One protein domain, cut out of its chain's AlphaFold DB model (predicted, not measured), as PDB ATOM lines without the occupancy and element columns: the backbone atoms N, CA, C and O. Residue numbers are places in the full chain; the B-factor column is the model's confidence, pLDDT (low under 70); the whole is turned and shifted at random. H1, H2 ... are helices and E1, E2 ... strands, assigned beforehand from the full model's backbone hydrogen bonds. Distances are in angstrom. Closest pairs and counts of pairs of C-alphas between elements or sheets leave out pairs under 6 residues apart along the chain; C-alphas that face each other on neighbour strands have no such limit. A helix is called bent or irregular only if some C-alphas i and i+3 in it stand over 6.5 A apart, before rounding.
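What this domain is: This is residues 215 to 334 of the 340 residues of an uncharacterized protein of Legionella sp. TUM19329 (UniProt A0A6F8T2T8). A strongly twisted sheet of four strands forms one end of an elongated body, with H2 and H3 packed at its E2 edge and short H1 grazing it, while a helical hairpin, H4 and H5, lies off the sheet at the other end of the long axis. The ends of E3 and E4 nearest that hairpin lead into it and back out of it. The printed part has 120 residues, with five named helices and four named strands in the order H1 E1 H2 E2 H3 E3 H4 H5 E4. The sheet runs E2 E1 E3 E4 and is mixed: E2, E1 and E3 are parallel neighbours in turn, and E4 is antiparallel to E3. The class is mixed, helices and strands; the whole is compact, with a radius of gyration of the C-alphas of 15.7 A, and spans 45 by 29 by 25 A.

How they stand to each other: Along the printed part come H1, residues 215 to 219; E1, residues 222 to 227; H2, residues 242 to 253; E2, residues 259 to 261; H3, residues 266 to 275; E3, residues 290 to 296; H4, residues 304 to 316; H5, residues 318 to 325; and E4, residues 329 to 333. H1 is on the sheet but only grazes it, with residues 216 to 217; H1 and E4 are near each other, with 5 pairs of C-alphas within 10 A. H1 and H2 are only just apart, their closest C-alphas being 8.2 A from each other. E1 is an inner strand, parallel to E3 at 30 degrees, with N 226 and O 292 at 2.9 A, within hydrogen-bond range. E2, an edge strand, is parallel to E1 at 35 degrees, with N 225 and O 261 at 2.8 A. E1, H2 and E2 form a strand-helix-strand unit, two parallel neighbour strands with a helix between them along the chain, and its crossover is right-handed. H2 is on the sheet but only grazes it, with residues 242 to 250; its closest C-alphas to E2 are those of Phe 242 and Val 261, 5.5 A apart. H3 is on the sheet and over E2, at a height over the sheet of 8.3 A, and runs slantwise to the strands, at 37 degrees to E2 on the local plane, which is fitted to just 6 C-alphas. H3 is only just irregular: C-alphas 272 and 275 are 6.8 A apart. E3 and the edge strand E4 are antiparallel at 153 degrees, with N 293 and O 332 at 2.9 A. H4 and H5 form a helical hairpin and touch at a shallow tilt of 26 degrees, opposite ways; H4 does so with residues 310 to 314 alone, and the closest C-alphas are those of Tyr 313 and Phe 321, 4.9 A apart. Neither is on the sheet. Each O i to N i+4 pair is within hydrogen-bond range in H1, H2 and H5, against 8 of 9 in H4 and 2 of 6 in H3, where 5 of 7 O i to N i+3 pairs are within range.

Where its parts are: H1 begins at C-alpha 215, (-37.157, -8.207, -42.021), and is 6.2 A long. E1 measures 15.7 A, H2 16.3 A, E2 6.6 A and H3 16.1 A from first to last C-alpha. E3, the longest strand, measures 19.7 A. H4, the longest helix by residues, measures 18.2 A and begins at C-alpha 304, (-6.652, -12.523, -34.242); H5 measures 10.2 A. E4, 13.6 A long, ends at C-alpha 333, (-36.401, -10.466, -31.269).

The domain as a whole: The two C-alphas farthest apart are those of Gln 272 and Asn 305, at 45.8 A. The printed part has no cut. The links E1 to H2 and H3 to E3 are long, 14 residues each, residues 228 to 241 and 276 to 289. The mean pLDDT of the printed part is 93.6, and no printed residue is under 70.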
ATOM      1  N   LYS A 215     -35.756  -8.431 -41.636       95.19
ATOM      2  CA  LYS A 215     -37.157  -8.207 -42.021       95.19
ATOM      3  C   LYS A 215     -37.926  -7.455 -40.926       95.19
ATOM      4  O   LYS A 215     -38.624  -6.497 -41.240       95.19
ATOM      5  N   ILE A 216     -37.708  -7.818 -39.659       95.25
ATOM      6  CA  ILE A 216     -38.354  -7.193 -38.493       95.25
ATOM      7  C   ILE A 216     -38.064  -5.693 -38.450       95.25
ATOM      8  O   ILE A 216     -38.979  -4.895 -38.254       95.25
ATOM      9  N   ILE A 217     -36.810  -5.300 -38.687       95.62
ATOM     10  CA  ILE A 217     -36.427  -3.887 -38.695       95.62
ATOM     11  C   ILE A 217     -37.066  -3.156 -39.875       95.62
ATOM     12  O   ILE A 217     -37.553  -2.040 -39.714       95.62
ATOM     13  N   ARG A 218     -37.116  -3.770 -41.062       93.81
ATOM     14  CA  ARG A 218     -37.722  -3.134 -42.240       93.81
ATOM     15  C   ARG A 218     -39.227  -2.902 -42.086       93.81
ATOM     16  O   ARG A 218     -39.704  -1.865 -42.539       93.81
ATOM     17  N   GLU A 219     -39.941  -3.817 -41.440       94.81
ATOM     18  CA  GLU A 219     -41.410  -3.801 -41.349       94.81
ATOM     19  C   GLU A 219     -41.961  -2.988 -40.166       94.81
ATOM     20  O   GLU A 219     -43.134  -2.611 -40.172       94.81
ATOM     21  N   ASN A 220     -41.122  -2.656 -39.180       96.19
ATOM     22  CA  ASN A 220     -41.515  -1.915 -37.980       96.19
ATOM     23  C   ASN A 220     -40.827  -0.541 -37.899       96.19
ATOM     24  O   ASN A 220     -39.857  -0.269 -38.608       96.19
ATOM     25  N   SER A 221     -41.352   0.352 -37.053       95.81
ATOM     26  CA  SER A 221     -40.831   1.722 -36.898       95.81
ATOM     27  C   SER A 221     -40.362   2.075 -35.491       95.81
ATOM     28  O   SER A 221     -39.578   3.008 -35.354       95.81
ATOM     29  N   THR A 222     -40.797   1.355 -34.460       97.12
ATOM     30  CA  THR A 222     -40.436   1.640 -33.067       97.12
ATOM     31  C   THR A 222     -39.770   0.415 -32.463       97.12
ATOM     32  O   THR A 222     -40.332  -0.680 -32.529       97.12
ATOM     33  N   PHE A 223     -38.595   0.594 -31.865       96.81
ATOM     34  CA  PHE A 223     -37.820  -0.495 -31.282       96.81
ATOM     35  C   PHE A 223     -37.319  -0.140 -29.887       96.81
ATOM     36  O   PHE A 223     -36.820   0.964 -29.668       96.81
ATOM     37  N   ILE A 224     -37.401  -1.112 -28.982       96.19
ATOM     38  CA  ILE A 224     -36.743  -1.072 -27.675       96.19
ATOM     39  C   ILE A 224     -35.602  -2.082 -27.722       96.19
ATOM     40  O   ILE A 224     -35.828  -3.262 -27.991       96.19
ATOM     41  N   VAL A 225     -34.376  -1.614 -27.517       95.00
ATOM     42  CA  VAL A 225     -33.165  -2.414 -27.683       95.00
ATOM     43  C   VAL A 225     -32.464  -2.620 -26.352       95.00
ATOM     44  O   VAL A 225     -31.990  -1.671 -25.726       95.00
ATOM     45  N   GLN A 226     -32.284  -3.890 -26.007       93.81
ATOM     46  CA  GLN A 226     -31.309  -4.307 -25.013       93.81
ATOM     47  C   GLN A 226     -29.939  -4.483 -25.683       93.81
ATOM     48  O   GLN A 226     -29.753  -5.363 -26.528       93.81
ATOM     49  N   ASP A 227     -28.972  -3.646 -25.315       91.88
ATOM     50  CA  ASP A 227     -27.615  -3.711 -25.854       91.88
ATOM     51  C   ASP A 227     -26.726  -4.627 -24.999       91.88
ATOM     52  O   ASP A 227     -26.091  -4.196 -24.041       91.88
ATOM     53  N   ASN A 228     -26.654  -5.912 -25.353       91.25
ATOM     54  CA  ASN A 228     -25.770  -6.870 -24.677       91.25
ATOM     55  C   ASN A 228     -24.308  -6.772 -25.154       91.25
ATOM     56  O   ASN A 228     -23.478  -7.596 -24.769       91.25
ATOM     57  N   LEU A 229     -23.980  -5.814 -26.029       88.31
ATOM     58  CA  LEU A 229     -22.603  -5.497 -26.420       88.31
ATOM     59  C   LEU A 229     -21.979  -4.442 -25.493       88.31
ATOM     60  O   LEU A 229     -20.754  -4.249 -25.518       88.31
ATOM     61  N   GLU A 230     -22.807  -3.783 -24.673       78.62
ATOM     62  CA  GLU A 230     -22.387  -2.798 -23.683       78.62
ATOM     63  C   GLU A 230     -21.344  -3.386 -22.721       78.62
ATOM     64  O   GLU A 230     -21.335  -4.579 -22.425       78.62
ATOM     65  N   MET A 231     -20.410  -2.548 -22.260       74.50
ATOM     66  CA  MET A 231     -19.282  -2.895 -21.374       74.50
ATOM     67  C   MET A 231     -18.187  -3.801 -21.960       74.50
ATOM     68  O   MET A 231     -17.061  -3.792 -21.450       74.50
ATOM     69  N   ASP A 232     -18.495  -4.527 -23.030       80.75
ATOM     70  CA  ASP A 232     -17.658  -5.594 -23.574       80.75
ATOM     71  C   ASP A 232     -16.971  -5.218 -24.887       80.75
ATOM     72  O   ASP A 232     -15.814  -5.582 -25.117       80.75
ATOM     73  N   ILE A 233     -17.700  -4.539 -25.771       86.06
ATOM     74  CA  ILE A 233     -17.247  -4.228 -27.130       86.06
ATOM     75  C   ILE A 233     -16.987  -2.747 -27.306       86.06
ATOM     76  O   ILE A 233     -15.950  -2.366 -27.854       86.06
ATOM     77  N   TRP A 234     -17.927  -1.918 -26.862       90.31
ATOM     78  CA  TRP A 234     -17.862  -0.498 -27.138       90.31
ATOM     79  C   TRP A 234     -16.670   0.142 -26.438       90.31
ATOM     80  O   TRP A 234     -16.369  -0.113 -25.264       90.31
ATOM     81  N   VAL A 235     -15.974   1.000 -27.176       89.06
ATOM     82  CA  VAL A 235     -14.790   1.697 -26.679       89.06
ATOM     83  C   VAL A 235     -15.130   2.473 -25.408       89.06
ATOM     84  O   VAL A 235     -16.187   3.092 -25.288       89.06
ATOM     85  N   ASN A 236     -14.230   2.428 -24.425       84.69
ATOM     86  CA  ASN A 236     -14.435   3.007 -23.094       84.69
ATOM     87  C   ASN A 236     -15.641   2.449 -22.320       84.69
ATOM     88  O   ASN A 236     -16.072   3.090 -21.364       84.69
ATOM     89  N   LYS A 237     -16.152   1.263 -22.686       85.81
ATOM     90  CA  LYS A 237     -17.299   0.622 -22.021       85.81
ATOM     91  C   LYS A 237     -18.562   1.494 -22.035       85.81
ATOM     92  O   LYS A 237     -19.317   1.508 -21.072       85.81
ATOM     93  N   ARG A 238     -18.744   2.279 -23.098       86.62
ATOM     94  CA  ARG A 238     -19.933   3.121 -23.294       86.62
ATOM     95  C   ARG A 238     -21.119   2.285 -23.785       86.62
ATOM     96  O   ARG A 238     -20.894   1.246 -24.390       86.62
ATOM     97  N   GLY A 239     -22.343   2.773 -23.621       87.88
ATOM     98  CA  GLY A 239     -23.480   2.354 -24.444       87.88
ATOM     99  C   GLY A 239     -23.525   3.138 -25.760       87.88
ATOM    100  O   GLY A 239     -22.953   4.232 -25.859       87.88
ATOM    101  N   LEU A 240     -24.197   2.597 -26.778       90.50
ATOM    102  CA  LEU A 240     -24.563   3.392 -27.950       90.50
ATOM    103  C   LEU A 240     -25.709   4.331 -27.576       90.50
ATOM    104  O   LEU A 240     -26.734   3.897 -27.073       90.50
ATOM    105  N   SER A 241     -25.567   5.627 -27.830       91.00
ATOM    106  CA  SER A 241     -26.664   6.574 -27.608       91.00
ATOM    107  C   SER A 241     -27.776   6.350 -28.639       91.00
ATOM    108  O   SER A 241     -27.497   5.990 -29.784       91.00
ATOM    109  N   PHE A 242     -29.030   6.672 -28.302       92.56
ATOM    110  CA  PHE A 242     -30.171   6.490 -29.217       92.56
ATOM    111  C   PHE A 242     -29.937   7.119 -30.609       92.56
ATOM    112  O   PHE A 242     -30.231   6.514 -31.637       92.56
ATOM    113  N   TYR A 243     -29.338   8.316 -30.666       93.06
ATOM    114  CA  TYR A 243     -29.054   9.019 -31.921       93.06
ATOM    115  C   TYR A 243     -27.903   8.405 -32.727       93.06
ATOM    116  O   TYR A 243     -27.860   8.588 -33.946       93.06
ATOM    117  N   GLU A 244     -26.993   7.670 -32.077       94.44
ATOM    118  CA  GLU A 244     -25.949   6.893 -32.752       94.44
ATOM    119  C   GLU A 244     -26.584   5.686 -33.444       94.44
ATOM    120  O   GLU A 244     -26.394   5.503 -34.645       94.44
ATOM    121  N   VAL A 245     -27.423   4.926 -32.729       95.75
ATOM    122  CA  VAL A 245     -28.121   3.759 -33.298       95.75
ATOM    123  C   VAL A 245     -29.073   4.173 -34.424       95.75
ATOM    124  O   VAL A 245     -29.063   3.564 -35.495       95.75
ATOM    125  N   ASN A 246     -29.837   5.253 -34.241       97.00
ATOM    126  CA  ASN A 246     -30.691   5.805 -35.299       97.00
ATOM    127  C   ASN A 246     -29.867   6.315 -36.493       97.00
ATOM    128  O   ASN A 246     -30.283   6.172 -37.642       97.00
ATOM    129  N   GLY A 247     -28.673   6.865 -36.248       96.94
ATOM    130  CA  GLY A 247     -27.723   7.234 -37.300       96.94
ATOM    131  C   GLY A 247     -27.259   6.031 -38.121       96.94
ATOM    132  O   GLY A 247     -27.285   6.087 -39.353       96.94
ATOM    133  N   LEU A 248     -26.913   4.923 -37.457       96.94
ATOM    134  CA  LEU A 248     -26.552   3.660 -38.111       96.94
ATOM    135  C   LEU A 248     -27.721   3.099 -38.934       96.94
ATOM    136  O   LEU A 248     -27.535   2.734 -40.096       96.94
ATOM    137  N   LEU A 249     -28.941   3.101 -38.383       96.88
ATOM    138  CA  LEU A 249     -30.151   2.694 -39.107       96.88
ATOM    139  C   LEU A 249     -30.388   3.545 -40.353       96.88
ATOM    140  O   LEU A 249     -30.603   3.003 -41.440       96.88
ATOM    141  N   LYS A 250     -30.293   4.870 -40.221       97.06
ATOM    142  CA  LYS A 250     -30.459   5.796 -41.340       97.06
ATOM    143  C   LYS A 250     -29.409   5.590 -42.417       97.06
ATOM    144  O   LYS A 250     -29.723   5.593 -43.609       97.06
ATOM    145  N   GLN A 251     -28.159   5.367 -42.023       96.25
ATOM    146  CA  GLN A 251     -27.089   5.063 -42.963       96.25
ATOM    147  C   GLN A 251     -27.331   3.735 -43.697       96.25
ATOM    148  O   GLN A 251     -27.063   3.665 -44.904       96.25
ATOM    149  N   ALA A 252     -27.828   2.716 -42.993       96.56
ATOM    150  CA  ALA A 252     -28.078   1.377 -43.517       96.56
ATOM    151  C   ALA A 252     -29.287   1.320 -44.467       96.56
ATOM    152  O   ALA A 252     -29.173   0.749 -45.552       96.56
ATOM    153  N   LEU A 253     -30.412   1.931 -44.084       96.62
ATOM    154  CA  LEU A 253     -31.701   1.831 -44.786       96.62
ATOM    155  C   LEU A 253     -32.015   3.030 -45.689       96.62
ATOM    156  O   LEU A 253     -32.931   2.953 -46.501       96.62
ATOM    157  N   LYS A 254     -31.232   4.112 -45.595       96.75
ATOM    158  CA  LYS A 254     -31.407   5.361 -46.364       96.75
ATOM    159  C   LYS A 254     -32.728   6.092 -46.087       96.75
ATOM    160  O   LYS A 254     -33.156   6.913 -46.895       96.75
ATOM    161  N   ASP A 255     -33.325   5.862 -44.922       95.56
ATOM    162  CA  ASP A 255     -34.484   6.596 -44.412       95.56
ATOM    163  C   ASP A 255     -34.329   6.890 -42.913       95.56
ATOM    164  O   ASP A 255     -33.447   6.353 -42.257       95.56
ATOM    165  N   ASP A 256     -35.168   7.759 -42.368       96.06
ATOM    166  CA  ASP A 256     -35.206   8.104 -40.947       96.06
ATOM    167  C   ASP A 256     -36.612   7.909 -40.362       96.06
ATOM    168  O   ASP A 256     -37.101   8.720 -39.573       96.06
ATOM    169  N   SER A 257     -37.298   6.839 -40.780       96.75
ATOM    170  CA  SER A 257     -38.658   6.522 -40.320       96.75
ATOM    171  C   SER A 257     -38.697   5.627 -39.078       96.75
ATOM    172  O   SER A 257     -39.771   5.155 -38.698       96.75
ATOM    173  N   ARG A 258     -37.540   5.339 -38.471       96.44
ATOM    174  CA  ARG A 258     -37.384   4.386 -37.368       96.44
ATOM    175  C   ARG A 258     -36.790   5.066 -36.146       96.44
ATOM    176  O   ARG A 258     -35.874   5.869 -36.282       96.44
ATOM    177  N   LEU A 259     -37.303   4.706 -34.975       97.06
ATOM    178  CA  LEU A 259     -36.795   5.123 -33.678       97.06
ATOM    179  C   LEU A 259     -36.375   3.883 -32.889       97.06
ATOM    180  O   LEU A 259     -37.186   2.986 -32.650       97.06
ATOM    181  N   VAL A 260     -35.117   3.867 -32.469       96.31
ATOM    182  CA  VAL A 260     -34.573   2.941 -31.481       96.31
ATOM    183  C   VAL A 260     -34.333   3.689 -30.179       96.31
ATOM    184  O   VAL A 260     -33.721   4.759 -30.173       96.31
ATOM    185  N   VAL A 261     -34.786   3.090 -29.083       95.56
ATOM    186  CA  VAL A 261     -34.519   3.527 -27.709       95.56
ATOM    187  C   VAL A 261     -34.100   2.332 -26.855       95.56
ATOM    188  O   VAL A 261     -34.308   1.189 -27.252       95.56
ATOM    189  N   HIS A 262     -33.524   2.581 -25.681       92.31
ATOM    190  CA  HIS A 262     -33.137   1.514 -24.744       92.31
ATOM    191  C   HIS A 262     -34.216   1.181 -23.716       92.31
ATOM    192  O   HIS A 262     -34.160   0.136 -23.083       92.31
ATOM    193  N   ASP A 263     -35.198   2.065 -23.568       91.25
ATOM    194  CA  ASP A 263     -36.222   1.979 -22.542       91.25
ATOM    195  C   ASP A 263     -37.563   2.502 -23.079       91.25
ATOM    196  O   ASP A 263     -37.604   3.409 -23.916       91.25
ATOM    197  N   ILE A 264     -38.665   1.922 -22.600       90.81
ATOM    198  CA  ILE A 264     -40.014   2.250 -23.068       90.81
ATOM    199  C   ILE A 264     -40.434   3.670 -22.681       90.81
ATOM    200  O   ILE A 264     -41.081   4.352 -23.480       90.81
ATOM    201  N   HIS A 265     -40.040   4.147 -21.497       90.31
ATOM    202  CA  HIS A 265     -40.390   5.490 -21.035       90.31
ATOM    203  C   HIS A 265     -39.707   6.561 -21.895       90.31
ATOM    204  O   HIS A 265     -40.305   7.597 -22.193       90.31
ATOM    205  N   SER A 266     -38.520   6.246 -22.419       91.88
ATOM    206  CA  SER A 266     -37.748   7.132 -23.297       91.88
ATOM    207  C   SER A 266     -38.415   7.423 -24.654       91.88
ATOM    208  O   SER A 266     -38.043   8.391 -25.319       91.88
ATOM    209  N   ILE A 267     -39.403   6.630 -25.098       92.62
ATOM    210  CA  ILE A 267     -40.093   6.863 -26.384       92.62
ATOM    211  C   ILE A 267     -40.772   8.235 -26.389       92.62
ATOM    212  O   ILE A 267     -40.629   8.996 -27.348       92.62
ATOM    213  N   ASN A 268     -41.498   8.559 -25.318       90.38
ATOM    214  CA  ASN A 268     -42.218   9.827 -25.212       90.38
ATOM    215  C   ASN A 268     -41.240  10.995 -25.042       90.38
ATOM    216  O   ASN A 268     -41.389  12.022 -25.707       90.38
ATOM    217  N   ASP A 269     -40.195  10.799 -24.237       90.06
ATOM    218  CA  ASP A 269     -39.159  11.804 -23.999       90.06
ATOM    219  C   ASP A 269     -38.370  12.145 -25.262       90.06
ATOM    220  O   ASP A 269     -37.896  13.270 -25.405       90.06
ATOM    221  N   PHE A 270     -38.224  11.206 -26.196       91.81
ATOM    222  CA  PHE A 270     -37.543  11.453 -27.466       91.81
ATOM    223  C   PHE A 270     -38.493  11.824 -28.600       91.81
ATOM    224  O   PHE A 270     -38.041  12.384 -29.595       91.81
ATOM    225  N   ALA A 271     -39.805  11.625 -28.456       91.44
ATOM    226  CA  ALA A 271     -40.777  12.050 -29.461       91.44
ATOM    227  C   ALA A 271     -40.706  13.564 -29.738       91.44
ATOM    228  O   ALA A 271     -40.792  13.973 -30.896       91.44
ATOM    229  N   GLN A 272     -40.451  14.386 -28.712       90.00
ATOM    230  CA  GLN A 272     -40.213  15.833 -28.869       90.00
ATOM    231  C   GLN A 272     -38.980  16.152 -29.731       90.00
ATOM    232  O   GLN A 272     -38.900  17.218 -30.335       90.00
ATOM    233  N   TYR A 273     -38.011  15.234 -29.828       91.50
ATOM    234  CA  TYR A 273     -36.804  15.441 -30.624       91.50
ATOM    235  C   TYR A 273     -36.992  15.127 -32.113       91.50
ATOM    236  O   TYR A 273     -36.091  15.382 -32.910       91.50
ATOM    237  N   LYS A 274     -38.168  14.627 -32.513       93.19
ATOM    238  CA  LYS A 274     -38.504  14.326 -33.912       93.19
ATOM    239  C   LYS A 274     -38.368  15.542 -34.837       93.19
ATOM    240  O   LYS A 274     -38.003  15.384 -35.999       93.19
ATOM    241  N   GLU A 275     -38.620  16.747 -34.328       90.62
ATOM    242  CA  GLU A 275     -38.515  18.003 -35.089       90.62
ATOM    243  C   GLU A 275     -37.076  18.353 -35.500       90.62
ATOM    244  O   GLU A 275     -36.865  19.218 -36.346       90.62
ATOM    245  N   TYR A 276     -36.086  17.671 -34.924       91.12
ATOM    246  CA  TYR A 276     -34.668  17.957 -35.083       91.12
ATOM    247  C   TYR A 276     -33.987  16.867 -35.935       91.12
ATOM    248  O   TYR A 276     -33.638  15.796 -35.419       91.12
ATOM    249  N   PRO A 277     -33.733  17.113 -37.237       91.31
ATOM    250  CA  PRO A 277     -33.222  16.095 -38.162       91.31
ATOM    251  C   PRO A 277     -31.878  15.475 -37.762       91.31
ATOM    252  O   PRO A 277     -31.559  14.367 -38.204       91.31
ATOM    253  N   GLN A 278     -31.093  16.161 -36.921       90.69
ATOM    254  CA  GLN A 278     -29.803  15.682 -36.423       90.69
ATOM    255  C   GLN A 278     -29.893  14.411 -35.564       90.69
ATOM    256  O   GLN A 278     -28.886  13.721 -35.426       90.69
ATOM    257  N   TYR A 279     -31.069  14.069 -35.021       93.75
ATOM    258  CA  TYR A 279     -31.238  12.842 -34.235       93.75
ATOM    259  C   TYR A 279     -31.640  11.611 -35.061       93.75
ATOM    260  O   TYR A 279     -31.729  10.518 -34.509       93.75
ATOM    261  N   ASN A 280     -31.800  11.756 -36.383       96.69
ATOM    262  CA  ASN A 280     -31.956  10.652 -37.341       96.69
ATOM    263  C   ASN A 280     -33.274   9.852 -37.277       96.69
ATOM    264  O   ASN A 280     -33.283   8.696 -37.684       96.69
ATOM    265  N   PHE A 281     -34.390  10.459 -36.851       96.81
ATOM    266  CA  PHE A 281     -35.720   9.817 -36.892       96.81
ATOM    267  C   PHE A 281     -36.874  10.785 -37.238       96.81
ATOM    268  O   PHE A 281     -37.999  10.637 -36.764       96.81
ATOM    269  N   SER A 282     -36.631  11.804 -38.071       95.75
ATOM    270  CA  SER A 282     -37.611  12.887 -38.287       95.75
ATOM    271  C   SER A 282     -38.936  12.428 -38.921       95.75
ATOM    272  O   SER A 282     -39.987  13.029 -38.690       95.75
ATOM    273  N   LYS A 283     -38.921  11.317 -39.671       96.31
ATOM    274  CA  LYS A 283     -40.108  10.720 -40.310       96.31
ATOM    275  C   LYS A 283     -40.759   9.620 -39.475       96.31
ATOM    276  O   LYS A 283     -41.711   8.993 -39.938       96.31
ATOM    277  N   TRP A 284     -40.256   9.351 -38.272       97.12
ATOM    278  CA  TRP A 284     -40.781   8.293 -37.419       97.12
ATOM    279  C   TRP A 284     -42.248   8.526 -37.047       97.12
ATOM    280  O   TRP A 284     -42.684   9.647 -36.768       97.12
ATOM    281  N   ILE A 285     -43.016   7.440 -37.032       94.44
ATOM    282  CA  ILE A 285     -44.406   7.412 -36.584       94.44
ATOM    283  C   ILE A 285     -44.488   6.411 -35.442       94.44
ATOM    284  O   ILE A 285     -44.008   5.279 -35.572       94.44
ATOM    285  N   ASN A 286     -45.118   6.837 -34.347       94.19
ATOM    286  CA  ASN A 286     -45.290   6.010 -33.169       94.19
ATOM    287  C   ASN A 286     -46.182   4.802 -33.491       94.19
ATOM    288  O   ASN A 286     -47.376   4.943 -33.756       94.19
ATOM    289  N   LYS A 287     -45.567   3.622 -33.508       94.25
ATOM    290  CA  LYS A 287     -46.212   2.309 -33.591       94.25
ATOM    291  C   LYS A 287     -45.867   1.492 -32.340       94.25
ATOM    292  O   LYS A 287     -44.864   1.820 -31.697       94.25
ATOM    293  N   PRO A 288     -46.634   0.429 -32.024       93.94
ATOM    294  CA  PRO A 288     -46.286  -0.492 -30.947       93.94
ATOM    295  C   PRO A 288     -44.819  -0.945 -31.054       93.94
ATOM    296  O   PRO A 288     -44.383  -1.296 -32.157       93.94
ATOM    297  N   PRO A 289     -44.043  -0.880 -29.958       95.62
ATOM    298  CA  PRO A 289     -42.622  -1.177 -30.000       95.62
ATOM    299  C   PRO A 289     -42.368  -2.668 -30.224       95.62
ATOM    300  O   PRO A 289     -43.079  -3.526 -29.703       95.62
ATOM    301  N   VAL A 290     -41.301  -2.967 -30.963       96.12
ATOM    302  CA  VAL A 290     -40.730  -4.313 -31.056       96.12
ATOM    303  C   VAL A 290     -39.469  -4.377 -30.205       96.12
ATOM    304  O   VAL A 290     -38.600  -3.510 -30.303       96.12
ATOM    305  N   TYR A 291     -39.356  -5.418 -29.387       95.81
ATOM    306  CA  TYR A 291     -38.206  -5.617 -28.516       95.81
ATOM    307  C   TYR A 291     -37.116  -6.393 -29.248       95.81
ATOM    308  O   TYR A 291     -37.370  -7.440 -29.853       95.81
ATOM    309  N   LEU A 292     -35.902  -5.858 -29.210       95.94
ATOM    310  CA  LEU A 292     -34.725  -6.439 -29.841       95.94
ATOM    311  C   LEU A 292     -33.589  -6.559 -28.825       95.94
ATOM    312  O   LEU A 292     -33.489  -5.770 -27.885       95.94
ATOM    313  N   ALA A 293     -32.686  -7.500 -29.067       95.25
ATOM    314  CA  ALA A 293     -31.400  -7.566 -28.392       95.25
ATOM    315  C   ALA A 293     -30.262  -7.487 -29.413       95.25
ATOM    316  O   ALA A 293     -30.299  -8.159 -30.446       95.25
ATOM    317  N   PHE A 294     -29.251  -6.672 -29.114       95.31
ATOM    318  CA  PHE A 294     -27.982  -6.667 -29.840       95.31
ATOM    319  C   PHE A 294     -26.989  -7.526 -29.070       95.31
ATOM    320  O   PHE A 294     -26.726  -7.264 -27.898       95.31
ATOM    321  N   SER A 295     -26.443  -8.560 -29.702       95.12
ATOM    322  CA  SER A 295     -25.503  -9.485 -29.059       95.12
ATOM    323  C   SER A 295     -24.339  -9.841 -29.975       95.12
ATOM    324  O   SER A 295     -24.377  -9.633 -31.193       95.12
ATOM    325  N   LYS A 296     -23.263 -10.371 -29.381       95.06
ATOM    326  CA  LYS A 296     -22.186 -11.001 -30.153       95.06
ATOM    327  C   LYS A 296     -22.764 -12.242 -30.818       95.06
ATOM    328  O   LYS A 296     -23.536 -12.966 -30.196       95.06
ATOM    329  N   ASN A 297     -22.353 -12.508 -32.048       94.75
ATOM    330  CA  ASN A 297     -22.677 -13.777 -32.675       94.75
ATOM    331  C   ASN A 297     -21.800 -14.882 -32.065       94.75
ATOM    332  O   ASN A 297     -20.603 -14.962 -32.351       94.75
ATOM    333  N   GLU A 298     -22.388 -15.734 -31.228       91.00
ATOM    334  CA  GLU A 298     -21.668 -16.817 -30.541       91.00
ATOM    335  C   GLU A 298     -21.102 -17.861 -31.515       91.00
ATOM    336  O   GLU A 298     -20.056 -18.459 -31.258       91.00
ATOM    337  N   ASN A 299     -21.723 -18.007 -32.690       92.38
ATOM    338  CA  ASN A 299     -21.258 -18.910 -33.742       92.38
ATOM    339  C   ASN A 299     -20.061 -18.344 -34.527       92.38
ATOM    340  O   ASN A 299     -19.470 -19.040 -35.356       92.38
ATOM    341  N   TYR A 300     -19.671 -17.086 -34.282       91.25
ATOM    342  CA  TYR A 300     -18.541 -16.445 -34.942       91.25
ATOM    343  C   TYR A 300     -17.400 -16.156 -33.963       91.25
ATOM    344  O   TYR A 300     -17.317 -15.111 -33.321       91.25
ATOM    345  N   THR A 301     -16.414 -17.054 -33.915       90.12
ATOM    346  CA  THR A 301     -15.198 -16.812 -33.126       90.12
ATOM    347  C   THR A 301     -14.377 -15.677 -33.737       90.12
ATOM    348  O   THR A 301     -13.863 -15.825 -34.852       90.12
ATOM    349  N   PHE A 302     -14.206 -14.565 -33.018       91.50
ATOM    350  CA  PHE A 302     -13.477 -13.385 -33.496       91.50
ATOM    351  C   PHE A 302     -11.976 -13.430 -33.151       91.50
ATOM    352  O   PHE A 302     -11.465 -12.687 -32.310       91.50
ATOM    353  N   SER A 303     -11.265 -14.360 -33.794       93.25
ATOM    354  CA  SER A 303      -9.831 -14.603 -33.584       93.25
ATOM    355  C   SER A 303      -8.929 -13.497 -34.153       93.25
ATOM    356  O   SER A 303      -9.347 -12.693 -34.987       93.25
ATOM    357  N   TRP A 304      -7.652 -13.481 -33.747       91.88
ATOM    358  CA  TRP A 304      -6.652 -12.523 -34.242       91.88
ATOM    359  C   TRP A 304      -6.518 -12.499 -35.768       91.88
ATOM    360  O   TRP A 304      -6.461 -11.418 -36.349       91.88
ATOM    361  N   ASN A 305      -6.548 -13.662 -36.424       94.69
ATOM    362  CA  ASN A 305      -6.464 -13.746 -37.886       94.69
ATOM    363  C   ASN A 305      -7.648 -13.041 -38.556       94.69
ATOM    364  O   ASN A 305      -7.465 -12.311 -39.524       94.69
ATOM    365  N   LYS A 306      -8.857 -13.209 -38.009       94.81
ATOM    366  CA  LYS A 306     -10.062 -12.539 -38.513       94.81
ATOM    367  C   LYS A 306     -10.021 -11.036 -38.265       94.81
ATOM    368  O   LYS A 306     -10.390 -10.282 -39.156       94.81
ATOM    369  N   LYS A 307      -9.531 -10.596 -37.100       95.06
ATOM    370  CA  LYS A 307      -9.306  -9.167 -36.823       95.06
ATOM    371  C   LYS A 307      -8.379  -8.559 -37.865       95.06
ATOM    372  O   LYS A 307      -8.764  -7.606 -38.529       95.06
ATOM    373  N   PHE A 308      -7.199  -9.150 -38.047       95.50
ATOM    374  CA  PHE A 308      -6.227  -8.699 -39.041       95.50
ATOM    375  C   PHE A 308      -6.825  -8.664 -40.451       95.50
ATOM    376  O   PHE A 308      -6.656  -7.683 -41.169       95.50
ATOM    377  N   LEU A 309      -7.574  -9.700 -40.832       96.56
ATOM    378  CA  LEU A 309      -8.216  -9.762 -42.140       96.56
ATOM    379  C   LEU A 309      -9.273  -8.662 -42.325       96.56
ATOM    380  O   LEU A 309      -9.333  -8.065 -43.394       96.56
ATOM    381  N   LEU A 310     -10.065  -8.348 -41.294       97.00
ATOM    382  CA  LEU A 310     -11.006  -7.224 -41.342       97.00
ATOM    383  C   LEU A 310     -10.290  -5.878 -41.465       97.00
ATOM    384  O   LEU A 310     -10.736  -5.049 -42.250       97.00
ATOM    385  N   PHE A 311      -9.173  -5.676 -40.759       96.69
ATOM    386  CA  PHE A 311      -8.323  -4.492 -40.941       96.69
ATOM    387  C   PHE A 311      -7.772  -4.388 -42.361       96.69
ATOM    388  O   PHE A 311      -7.751  -3.314 -42.954       96.69
ATOM    389  N   PHE A 312      -7.327  -5.506 -42.927       97.19
ATOM    390  CA  PHE A 312      -6.835  -5.533 -44.295       97.19
ATOM    391  C   PHE A 312      -7.957  -5.199 -45.287       97.19
ATOM    392  O   PHE A 312      -7.811  -4.303 -46.119       97.19
ATOM    393  N   TYR A 313      -9.112  -5.857 -45.176       97.94
ATOM    394  CA  TYR A 313     -10.244  -5.609 -46.066       97.94
ATOM    395  C   TYR A 313     -10.832  -4.205 -45.907       97.94
ATOM    396  O   TYR A 313     -11.227  -3.613 -46.907       97.94
ATOM    397  N   SER A 314     -10.859  -3.630 -44.702       96.38
ATOM    398  CA  SER A 314     -11.385  -2.272 -44.517       96.38
ATOM    399  C   SER A 314     -10.601  -1.223 -45.312       96.38
ATOM    400  O   SER A 314     -11.189  -0.227 -45.733       96.38
ATOM    401  N   ILE A 315      -9.310  -1.471 -45.560       96.38
ATOM    402  CA  ILE A 315      -8.428  -0.600 -46.341       96.38
ATOM    403  C   ILE A 315      -8.435  -0.983 -47.826       96.38
ATOM    404  O   ILE A 315      -8.503  -0.102 -48.683       96.38
ATOM    405  N   PHE A 316      -8.349  -2.279 -48.142       97.94
ATOM    406  CA  PHE A 316      -8.029  -2.744 -49.499       97.94
ATOM    407  C   PHE A 316      -9.195  -3.395 -50.259       97.94
ATOM    408  O   PHE A 316      -9.159  -3.422 -51.487       97.94
ATOM    409  N   ASP A 317     -10.229  -3.907 -49.582       97.69
ATOM    410  CA  ASP A 317     -11.373  -4.570 -50.227       97.69
ATOM    411  C   ASP A 317     -12.675  -4.371 -49.437       97.69
ATOM    412  O   ASP A 317     -13.066  -5.167 -48.576       97.69
ATOM    413  N   ARG A 318     -13.400  -3.303 -49.787       95.56
ATOM    414  CA  ARG A 318     -14.654  -2.936 -49.122       95.56
ATOM    415  C   ARG A 318     -15.731  -4.021 -49.222       95.56
ATOM    416  O   ARG A 318     -16.486  -4.200 -48.269       95.56
ATOM    417  N   LYS A 319     -15.809  -4.759 -50.336       95.75
ATOM    418  CA  LYS A 319     -16.838  -5.797 -50.525       95.75
ATOM    419  C   LYS A 319     -16.549  -7.012 -49.651       95.75
ATOM    420  O   LYS A 319     -17.459  -7.540 -49.010       95.75
ATOM    421  N   ALA A 320     -15.287  -7.440 -49.597       96.94
ATOM    422  CA  ALA A 320     -14.874  -8.499 -48.686       96.94
ATOM    423  C   ALA A 320     -15.066  -8.076 -47.225       96.94
ATOM    424  O   ALA A 320     -15.530  -8.888 -46.421       96.94
ATOM    425  N   PHE A 321     -14.785  -6.814 -46.887       97.31
ATOM    426  CA  PHE A 321     -15.036  -6.274 -45.553       97.31
ATOM    427  C   PHE A 321     -16.514  -6.393 -45.163       97.31
ATOM    428  O   PHE A 321     -16.816  -7.045 -44.167       97.31
ATOM    429  N   GLU A 322     -17.432  -5.850 -45.968       94.31
ATOM    430  CA  GLU A 322     -18.880  -5.867 -45.689       94.31
ATOM    431  C   GLU A 322     -19.422  -7.294 -45.535       94.31
ATOM    432  O   GLU A 322     -20.161  -7.588 -44.595       94.31
ATOM    433  N   LYS A 323     -18.974  -8.221 -46.392       94.69
ATOM    434  CA  LYS A 323     -19.354  -9.634 -46.297       94.69
ATOM    435  C   LYS A 323     -18.894 -10.282 -44.989       94.69
ATOM    436  O   LYS A 323     -19.626 -11.087 -44.427       94.69
ATOM    437  N   ASN A 324     -17.678  -9.991 -44.530       95.94
ATOM    438  CA  ASN A 324     -17.101 -10.660 -43.361       95.94
ATOM    439  C   ASN A 324     -17.488  -9.991 -42.037       95.94
ATOM    440  O   ASN A 324     -17.614 -10.685 -41.029       95.94
ATOM    441  N   VAL A 325     -17.673  -8.670 -42.031       96.81
ATOM    442  CA  VAL A 325     -17.989  -7.911 -40.817       96.81
ATOM    443  C   VAL A 325     -19.407  -8.196 -40.327       96.81
ATOM    444  O   VAL A 325     -19.616  -8.229 -39.122       96.81
ATOM    445  N   ALA A 326     -20.347  -8.499 -41.231       95.94
ATOM    446  CA  ALA A 326     -21.752  -8.768 -40.911       95.94
ATOM    447  C   ALA A 326     -21.966  -9.899 -39.887       95.94
ATOM    448  O   ALA A 326     -23.025  -9.973 -39.271       95.94
ATOM    449  N   TYR A 327     -20.986 -10.786 -39.711       96.00
ATOM    450  CA  TYR A 327     -21.081 -11.926 -38.804       96.00
ATOM    451  C   TYR A 327     -20.675 -11.618 -37.357       96.00
ATOM    452  O   TYR A 327     -20.770 -12.521 -36.533       96.00
ATOM    453  N   LEU A 328     -20.203 -10.410 -37.021       96.56
ATOM    454  CA  LEU A 328     -19.738 -10.107 -35.655       96.56
ATOM    455  C   LEU A 328     -20.883  -9.986 -34.642       96.56
ATOM    456  O   LEU A 328     -20.705 -10.295 -33.461       96.56
ATOM    457  N   THR A 329     -22.045  -9.531 -35.102       96.38
ATOM    458  CA  THR A 329     -23.225  -9.266 -34.273       96.38
ATOM    459  C   THR A 329     -24.425 -10.055 -34.748       96.38
ATOM    460  O   THR A 329     -24.536 -10.396 -35.925       96.38
ATOM    461  N   GLU A 330     -25.366 -10.251 -33.841       95.44
ATOM    462  CA  GLU A 330     -26.685 -10.797 -34.120       95.44
ATOM    463  C   GLU A 330     -27.757  -9.862 -33.548       95.44
ATOM    464  O   GLU A 330     -27.532  -9.174 -32.548       95.44
ATOM    465  N   ILE A 331     -28.909  -9.813 -34.219       95.50
ATOM    466  CA  ILE A 331     -30.096  -9.098 -33.750       95.50
ATOM    467  C   ILE A 331     -31.206 -10.122 -33.573       95.50
ATOM    468  O   ILE A 331     -31.670 -10.706 -34.553       95.50
ATOM    469  N   THR A 332     -31.656 -10.306 -32.337       94.81
ATOM    470  CA  THR A 332     -32.737 -11.240 -32.007       94.81
ATOM    471  C   THR A 332     -33.963 -10.483 -31.514       94.81
ATOM    472  O   THR A 332     -33.847  -9.449 -30.856       94.81
ATOM    473  N   SER A 333     -35.158 -10.968 -31.858       92.19
ATOM    474  CA  SER A 333     -36.401 -10.466 -31.269       92.19
ATOM    475  C   SER A 333     -36.600 -11.095 -29.900       92.19
ATOM    476  O   SER A 333     -36.584 -12.323 -29.784       92.19
ATOM    477  N   THR A 334     -36.839 -10.278 -28.886       84.56
ATOM    478  CA  THR A 334     -37.168 -10.759 -27.546       84.56
ATOM    479  C   THR A 334     -38.679 -10.656 -27.317       84.56
ATOM    480  O   THR A 334     -39.323  -9.755 -27.859       84.56
TER     481      THR A 334